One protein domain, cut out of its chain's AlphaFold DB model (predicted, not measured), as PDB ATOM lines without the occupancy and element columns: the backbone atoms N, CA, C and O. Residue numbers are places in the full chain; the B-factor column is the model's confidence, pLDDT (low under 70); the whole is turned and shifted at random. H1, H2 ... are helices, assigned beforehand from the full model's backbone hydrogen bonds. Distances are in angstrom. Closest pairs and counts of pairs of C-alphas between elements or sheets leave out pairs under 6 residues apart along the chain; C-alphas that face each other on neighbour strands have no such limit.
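Overview. This is residues 123 to 178 of the 178 residues of the protein "HD domain-containing protein" of Streptomyces alkaliterrae (UniProt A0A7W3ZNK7). Three helices, H1, H2 and H3, run side by side as a small bundle, their centres making a triangle, with H1 packed on both H2 and H3 and a less close approach between H2 and H3. The short helix H4 is set off at a slant on the side away from H2, near H1, and residues 173 to 178, from within H4 to the last residue, stick out. The printed part has 56 residues, with four named helices in the order H1, H2, H3, H4 and no named strand; its class is all helix. The whole is compact, with a radius of gyration of the C-alphas of 11.1 A, and flat, spanning 30 by 29 by 15 A.

Along the chain. H1, residues 123 to 135, is the longest helix at 13 residues; it begins at C-alpha 123 at (-19.044, -5.661, -44.550) and measures 18.6 A from first to last C-alpha. H2, residues 142 to 150, measures 12.3 A. H3, residues 155 to 166, measures 16.7 A and begins at C-alpha 155 at (-12.343, -9.247, -55.695). H4, residues 169 to 176, measures 10.9 A and ends at C-alpha 176 at (-7.024, 8.389, -50.697).

Arrangement. H1 and H2 form a helical hairpin: they touch, and their closest C-alphas, those of Lys 123 and Ser 148, are 4.9 A apart. They run opposite ways at a shallow tilt of 27 degrees. H1 also touches H3, the closest C-alphas being those of Val 128 and Ala 164 at 6.5 A, and these two run the same way at a shallow tilt of 5 degrees. H2 and H3 are close but not clearly touching, with the C-alphas of Leu 149 and Ala 161 closest at 7.2 A; they run opposite ways at a shallow tilt of 22 degrees. H4 is close to H1 but not clearly touching it: the closest C-alphas, those of Glu 132 and Cys 169, are 6.6 A apart, and the two run opposite ways at a steep tilt of 50 degrees. H3 and H4 are also close but not clearly touching, with the C-alphas of Ala 164 and Trp 172 closest at 7.7 A, at a steep tilt of 48 degrees. H2 and H4 are apart. In H1, H2, H3 and H4, every O i to N i+4 pair is within hydrogen-bond range.

Size, cuts and confidence. The two C-alphas farthest apart, those of Asn 140 and Arg 178, are 31.4 A from each other. The printed part has no cut and ends at residue 178, the chain's last. The links from H2 to H3 and from H3 to H4 are tight, the link from H1 to H2 is short, and no link is long. The mean pLDDT of the printed part is 90.6; residue 178 is the one printed residue under 70.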
ATOM      1  N   LYS A 123     -20.112  -4.909 -45.233       94.25
ATOM      2  CA  LYS A 123     -19.044  -5.661 -44.550       94.25
ATOM      3  C   LYS A 123     -17.738  -4.880 -44.464       94.25
ATOM      4  O   LYS A 123     -17.072  -4.935 -43.432       94.25
ATOM      5  N   LEU A 124     -17.372  -4.145 -45.510       95.88
ATOM      6  CA  LEU A 124     -16.186  -3.292 -45.505       95.88
ATOM      7  C   LEU A 124     -16.297  -2.167 -44.476       95.88
ATOM      8  O   LEU A 124     -15.325  -1.895 -43.774       95.88
ATOM      9  N   GLU A 125     -17.472  -1.556 -44.332       94.44
ATOM     10  CA  GLU A 125     -17.715  -0.549 -43.295       94.44
ATOM     11  C   GLU A 125     -17.486  -1.136 -41.896       94.44
ATOM     12  O   GLU A 125     -16.711  -0.584 -41.109       94.44
ATOM     13  N   CYS A 126     -18.056  -2.315 -41.628       91.75
ATOM     14  CA  CYS A 126     -17.874  -3.015 -40.359       91.75
ATOM     15  C   CYS A 126     -16.402  -3.385 -40.095       91.75
ATOM     16  O   CYS A 126     -15.904  -3.226 -38.974       91.75
ATOM     17  N   LEU A 127     -15.683  -3.839 -41.127       93.12
ATOM     18  CA  LEU A 127     -14.261  -4.173 -41.053       93.12
ATOM     19  C   LEU A 127     -13.412  -2.954 -40.678       93.12
ATOM     20  O   LEU A 127     -12.608  -3.035 -39.749       93.12
ATOM     21  N   VAL A 128     -13.592  -1.830 -41.376       92.12
ATOM     22  CA  VAL A 128     -12.823  -0.599 -41.132       92.12
ATOM     23  C   VAL A 128     -13.072  -0.085 -39.715       92.12
ATOM     24  O   VAL A 128     -12.115   0.205 -38.997       92.12
ATOM     25  N   GLN A 129     -14.325  -0.091 -39.246       91.56
ATOM     26  CA  GLN A 129     -14.639   0.240 -37.851       91.56
ATOM     27  C   GLN A 129     -13.906  -0.670 -36.850       91.56
ATOM     28  O   GLN A 129     -13.404  -0.206 -35.822       91.56
ATOM     29  N   ALA A 130     -13.837  -1.976 -37.121       92.31
ATOM     30  CA  ALA A 130     -13.141  -2.918 -36.250       92.31
ATOM     31  C   ALA A 130     -11.624  -2.663 -36.219       92.31
ATOM     32  O   ALA A 130     -11.014  -2.741 -35.148       92.31
ATOM     33  N   VAL A 131     -11.020  -2.311 -37.359       92.12
ATOM     34  CA  VAL A 131      -9.604  -1.916 -37.442       92.12
ATOM     35  C   VAL A 131      -9.344  -0.642 -36.635       92.12
ATOM     36  O   VAL A 131      -8.450  -0.644 -35.786       92.12
ATOM     37  N   GLU A 132     -10.169   0.393 -36.798       92.00
ATOM     38  CA  GLU A 132     -10.074   1.639 -36.022       92.00
ATOM     39  C   GLU A 132     -10.167   1.383 -34.510       92.00
ATOM     40  O   GLU A 132      -9.409   1.946 -33.714       92.00
ATOM     41  N   TYR A 133     -11.081   0.508 -34.082       92.12
ATOM     42  CA  TYR A 133     -11.206   0.138 -32.673       92.12
ATOM     43  C   TYR A 133     -10.010  -0.660 -32.160       92.12
ATOM     44  O   TYR A 133      -9.575  -0.442 -31.024       92.12
ATOM     45  N   ARG A 134      -9.445  -1.549 -32.979       92.44
ATOM     46  CA  ARG A 134      -8.225  -2.281 -32.630       92.44
ATOM     47  C   ARG A 134      -7.055  -1.322 -32.414       92.44
ATOM     48  O   ARG A 134      -6.362  -1.449 -31.407       92.44
ATOM     49  N   GLU A 135      -6.880  -0.331 -33.290       90.62
ATOM     50  CA  GLU A 135      -5.847   0.710 -33.149       90.62
ATOM     51  C   GLU A 135      -6.019   1.546 -31.871       90.62
ATOM     52  O   GLU A 135      -5.038   1.947 -31.246       90.62
ATOM     53  N   GLN A 136      -7.259   1.758 -31.426       90.94
ATOM     54  CA  GLN A 136      -7.570   2.440 -30.162       90.94
ATOM     55  C   GLN A 136      -7.365   1.558 -28.912       90.94
ATOM     56  O   GLN A 136      -7.548   2.035 -27.790       90.94
ATOM     57  N   GLY A 137      -6.985   0.285 -29.076       92.06
ATOM     58  CA  GLY A 137      -6.701  -0.650 -27.983       92.06
ATOM     59  C   GLY A 137      -7.881  -1.529 -27.553       92.06
ATOM     60  O   GLY A 137      -7.800  -2.196 -26.519       92.06
ATOM     61  N   TYR A 138      -8.980  -1.569 -28.314       92.62
ATOM     62  CA  TYR A 138     -10.093  -2.482 -28.041       92.62
ATOM     63  C   TYR A 138      -9.799  -3.879 -28.608       92.62
ATOM     64  O   TYR A 138     -10.000  -4.142 -29.788       92.62
ATOM     65  N   ALA A 139      -9.349  -4.803 -27.753       85.31
ATOM     66  CA  ALA A 139      -8.893  -6.136 -28.173       85.31
ATOM     67  C   ALA A 139     -10.008  -7.090 -28.661       85.31
ATOM     68  O   ALA A 139      -9.748  -8.015 -29.425       85.31
ATOM     69  N   ASN A 140     -11.263  -6.872 -28.256       91.75
ATOM     70  CA  ASN A 140     -12.369  -7.814 -28.490       91.75
ATOM     71  C   ASN A 140     -13.101  -7.589 -29.828       91.75
ATOM     72  O   ASN A 140     -14.324  -7.713 -29.887       91.75
ATOM     73  N   VAL A 141     -12.371  -7.224 -30.884       91.75
ATOM     74  CA  VAL A 141     -12.936  -6.901 -32.211       91.75
ATOM     75  C   VAL A 141     -12.574  -7.916 -33.295       91.75
ATOM     76  O   VAL A 141     -13.122  -7.852 -34.390       91.75
ATOM     77  N   GLN A 142     -11.705  -8.890 -33.001       90.62
ATOM     78  CA  GLN A 142     -11.209  -9.842 -34.003       90.62
ATOM     79  C   GLN A 142     -12.337 -10.634 -34.682       90.62
ATOM     80  O   GLN A 142     -12.354 -10.749 -35.900       90.62
ATOM     81  N   ALA A 143     -13.355 -11.061 -33.931       88.81
ATOM     82  CA  ALA A 143     -14.510 -11.752 -34.507       88.81
ATOM     83  C   ALA A 143     -15.276 -10.906 -35.547       88.81
ATOM     84  O   ALA A 143     -15.921 -11.459 -36.437       88.81
ATOM     85  N   TRP A 144     -15.233  -9.571 -35.448       87.06
ATOM     86  CA  TRP A 144     -15.875  -8.672 -36.418       87.06
ATOM     87  C   TRP A 144     -15.049  -8.575 -37.693       87.06
ATOM     88  O   TRP A 144     -15.611  -8.573 -38.783       87.06
ATOM     89  N   ILE A 145     -13.722  -8.574 -37.556       91.06
ATOM     90  CA  ILE A 145     -12.792  -8.648 -38.684       91.06
ATOM     91  C   ILE A 145     -13.010  -9.963 -39.436       91.06
ATOM     92  O   ILE A 145     -13.299  -9.946 -40.630       91.06
ATOM     93  N   ASP A 146     -12.963 -11.091 -38.725       91.81
ATOM     94  CA  ASP A 146     -13.047 -12.424 -39.327       91.81
ATOM     95  C   ASP A 146     -14.385 -12.639 -40.047       91.81
ATOM     96  O   ASP A 146     -14.426 -13.106 -41.186       91.81
ATOM     97  N   SER A 147     -15.496 -12.257 -39.408       88.06
ATOM     98  CA  SER A 147     -16.825 -12.404 -40.011       88.06
ATOM     99  C   SER A 147     -17.095 -11.437 -41.161       88.06
ATOM    100  O   SER A 147     -17.819 -11.800 -42.088       88.06
ATOM    101  N   SER A 148     -16.516 -10.233 -41.133       91.19
ATOM    102  CA  SER A 148     -16.616  -9.297 -42.255       91.19
ATOM    103  C   SER A 148     -15.854  -9.829 -43.463       91.19
ATOM    104  O   SER A 148     -16.427  -9.888 -44.546       91.19
ATOM    105  N   LEU A 149     -14.620 -10.313 -43.265       95.06
ATOM    106  CA  LEU A 149     -13.803 -10.924 -44.319       95.06
ATOM    107  C   LEU A 149     -14.484 -12.137 -44.956       95.06
ATOM    108  O   LEU A 149     -14.525 -12.243 -46.179       95.06
ATOM    109  N   ALA A 150     -15.052 -13.026 -44.137       94.06
ATOM    110  CA  ALA A 150     -15.748 -14.216 -44.623       94.06
ATOM    111  C   ALA A 150     -16.990 -13.888 -45.474       94.06
ATOM    112  O   ALA A 150     -17.434 -14.721 -46.262       94.06
ATOM    113  N   GLY A 151     -17.563 -12.691 -45.307       91.00
ATOM    114  CA  GLY A 151     -18.739 -12.238 -46.045       91.00
ATOM    115  C   GLY A 151     -18.447 -11.606 -47.407       91.00
ATOM    116  O   GLY A 151     -19.395 -11.427 -48.170       91.00
ATOM    117  N   LEU A 152     -17.188 -11.272 -47.715       96.12
ATOM    118  CA  LEU A 152     -16.828 -10.552 -48.940       96.12
ATOM    119  C   LEU A 152     -16.862 -11.459 -50.169       96.12
ATOM    120  O   LEU A 152     -16.259 -12.534 -50.189       96.12
ATOM    121  N   ARG A 153     -17.515 -10.994 -51.234       96.12
ATOM    122  CA  ARG A 153     -17.691 -11.760 -52.473       96.12
ATOM    123  C   ARG A 153     -16.794 -11.266 -53.597       96.12
ATOM    124  O   ARG A 153     -16.077 -12.075 -54.191       96.12
ATOM    125  N   THR A 154     -16.813  -9.967 -53.875       98.19
ATOM    126  CA  THR A 154     -16.090  -9.367 -55.002       98.19
ATOM    127  C   THR A 154     -14.594  -9.267 -54.736       98.19
ATOM    128  O   THR A 154     -14.142  -9.071 -53.605       98.19
ATOM    129  N   ASP A 155     -13.800  -9.365 -55.799       98.25
ATOM    130  CA  ASP A 155     -12.343  -9.247 -55.695       98.25
ATOM    131  C   ASP A 155     -11.913  -7.820 -55.340       98.25
ATOM    132  O   ASP A 155     -10.974  -7.632 -54.568       98.25
ATOM    133  N   SER A 156     -12.661  -6.813 -55.805       97.62
ATOM    134  CA  SER A 156     -12.481  -5.423 -55.383       97.62
ATOM    135  C   SER A 156     -12.672  -5.254 -53.877       97.62
ATOM    136  O   SER A 156     -11.866  -4.583 -53.237       97.62
ATOM    137  N   ALA A 157     -13.691  -5.885 -53.285       97.62
ATOM    138  CA  ALA A 157     -13.913  -5.782 -51.850       97.62
ATOM    139  C   ALA A 157     -12.814  -6.487 -51.048       97.62
ATOM    140  O   ALA A 157     -12.319  -5.933 -50.070       97.62
ATOM    141  N   LYS A 158     -12.357  -7.663 -51.490       98.06
ATOM    142  CA  LYS A 158     -11.226  -8.361 -50.854       98.06
ATOM    143  C   LYS A 158      -9.940  -7.533 -50.908       98.06
ATOM    144  O   LYS A 158      -9.229  -7.462 -49.910       98.06
ATOM    145  N   ALA A 159      -9.668  -6.866 -52.031       95.75
ATOM    146  CA  ALA A 159      -8.514  -5.979 -52.166       95.75
ATOM    147  C   ALA A 159      -8.603  -4.761 -51.227       95.75
ATOM    148  O   ALA A 159      -7.619  -4.408 -50.578       95.75
ATOM    149  N   LEU A 160      -9.786  -4.145 -51.102       94.69
ATOM    150  CA  LEU A 160     -10.016  -3.057 -50.144       94.69
ATOM    151  C   LEU A 160      -9.824  -3.523 -48.695       94.69
ATOM    152  O   LEU A 160      -9.213  -2.814 -47.897       94.69
ATOM    153  N   ALA A 161     -10.307  -4.720 -48.362       95.75
ATOM    154  CA  ALA A 161     -10.154  -5.303 -47.035       95.75
ATOM    155  C   ALA A 161      -8.691  -5.595 -46.679       95.75
ATOM    156  O   ALA A 161      -8.262  -5.291 -45.567       95.75
ATOM    157  N   ASP A 162      -7.914  -6.140 -47.619       94.94
ATOM    158  CA  ASP A 162      -6.480  -6.372 -47.427       94.94
ATOM    159  C   ASP A 162      -5.732  -5.056 -47.172       94.94
ATOM    160  O   ASP A 162      -5.001  -4.923 -46.188       94.94
ATOM    161  N   ALA A 163      -6.002  -4.031 -47.983       91.81
ATOM    162  CA  ALA A 163      -5.425  -2.711 -47.772       91.81
ATOM    163  C   ALA A 163      -5.829  -2.116 -46.406       91.81
ATOM    164  O   ALA A 163      -4.999  -1.501 -45.735       91.81
ATOM    165  N   ALA A 164      -7.072  -2.325 -45.948       91.31
ATOM    166  CA  ALA A 164      -7.554  -1.835 -44.653       91.31
ATOM    167  C   ALA A 164      -6.848  -2.511 -43.469       91.31
ATOM    168  O   ALA A 164      -6.662  -1.897 -42.423       91.31
ATOM    169  N   LEU A 165      -6.432  -3.769 -43.621       93.00
ATOM    170  CA  LEU A 165      -5.754  -4.524 -42.567       93.00
ATOM    171  C   LEU A 165      -4.254  -4.236 -42.478       93.00
ATOM    172  O   LEU A 165      -3.683  -4.381 -41.394       93.00
ATOM    173  N   ASN A 166      -3.638  -3.841 -43.592       92.56
ATOM    174  CA  ASN A 166      -2.189  -3.683 -43.718       92.56
ATOM    175  C   ASN A 166      -1.704  -2.224 -43.659       92.56
ATOM    176  O   ASN A 166      -0.501  -1.977 -43.706       92.56
ATOM    177  N   MET A 167      -2.613  -1.257 -43.544       88.88
ATOM    178  CA  MET A 167      -2.293   0.168 -43.451       88.88
ATOM    179  C   MET A 167      -2.989   0.779 -42.240       88.88
ATOM    180  O   MET A 167      -4.128   0.429 -41.939       88.88
ATOM    181  N   SER A 168      -2.341   1.736 -41.574       86.00
ATOM    182  CA  SER A 168      -3.003   2.465 -40.489       86.00
ATOM    183  C   SER A 168      -4.121   3.371 -41.010       86.00
ATOM    184  O   SER A 168      -4.074   3.859 -42.146       86.00
ATOM    185  N   CYS A 169      -5.091   3.693 -40.153       82.19
ATOM    186  CA  CYS A 169      -6.207   4.581 -40.513       82.19
ATOM    187  C   CYS A 169      -5.724   5.965 -41.002       82.19
ATOM    188  O   CYS A 169      -6.297   6.568 -41.914       82.19
ATOM    189  N   VAL A 170      -4.619   6.464 -40.435       85.31
ATOM    190  CA  VAL A 170      -3.996   7.736 -40.843       85.31
ATOM    191  C   VAL A 170      -3.341   7.633 -42.223       85.31
ATOM    192  O   VAL A 170      -3.413   8.580 -43.007       85.31
ATOM    193  N   GLU A 171      -2.684   6.515 -42.538       87.81
ATOM    194  CA  GLU A 171      -2.091   6.291 -43.863       87.81
ATOM    195  C   GLU A 171      -3.168   6.194 -44.945       87.81
ATOM    196  O   GLU A 171      -3.018   6.803 -46.006       87.81
ATOM    197  N   TRP A 172      -4.286   5.531 -44.645       85.50
ATOM    198  CA  TRP A 172      -5.464   5.488 -45.513       85.50
ATOM    199  C   TRP A 172      -5.989   6.880 -45.857       85.50
ATOM    200  O   TRP A 172      -6.076   7.239 -47.034       85.50
ATOM    201  N   GLN A 173      -6.263   7.698 -44.835       83.19
ATOM    202  CA  GLN A 173      -6.745   9.066 -45.026       83.19
ATOM    203  C   GLN A 173      -5.787   9.887 -45.901       83.19
ATOM    204  O   GLN A 173      -6.216  10.618 -46.790       83.19
ATOM    205  N   ARG A 174      -4.476   9.781 -45.652       86.88
ATOM    206  CA  ARG A 174      -3.462  10.546 -46.393       86.88
ATOM    207  C   ARG A 174      -3.334  10.123 -47.849       86.88
ATOM    208  O   ARG A 174      -2.969  10.967 -48.660       86.88
ATOM    209  N   THR A 175      -3.581   8.855 -48.147       85.56
ATOM    210  CA  THR A 175      -3.378   8.295 -49.485       85.56
ATOM    211  C   THR A 175      -4.582   8.542 -50.392       85.56
ATOM    212  O   THR A 175      -4.388   8.864 -51.558       85.56
ATOM    213  N   TYR A 176      -5.810   8.444 -49.865       79.62
ATOM    214  CA  TYR A 176      -7.024   8.389 -50.697       79.62
ATOM    215  C   TYR A 176      -8.039   9.522 -50.478       79.62
ATOM    216  O   TYR A 176      -8.946   9.672 -51.290       79.62
ATOM    217  N   LEU A 177      -7.926  10.308 -49.401       75.88
ATOM    218  CA  LEU A 177      -8.911  11.345 -49.037       75.88
ATOM    219  C   LEU A 177      -8.324  12.770 -49.050       75.88
ATOM    220  O   LEU A 177      -8.823  13.641 -48.335       75.88
ATOM    221  N   ARG A 178      -7.244  13.001 -49.806       57.25
ATOM    222  CA  ARG A 178      -6.583  14.309 -49.945       57.25
ATOM    223  C   ARG A 178      -6.876  14.981 -51.273       57.25
ATOM    224  O   ARG A 178      -6.866  14.264 -52.293       57.25
TER     225      ARG A 178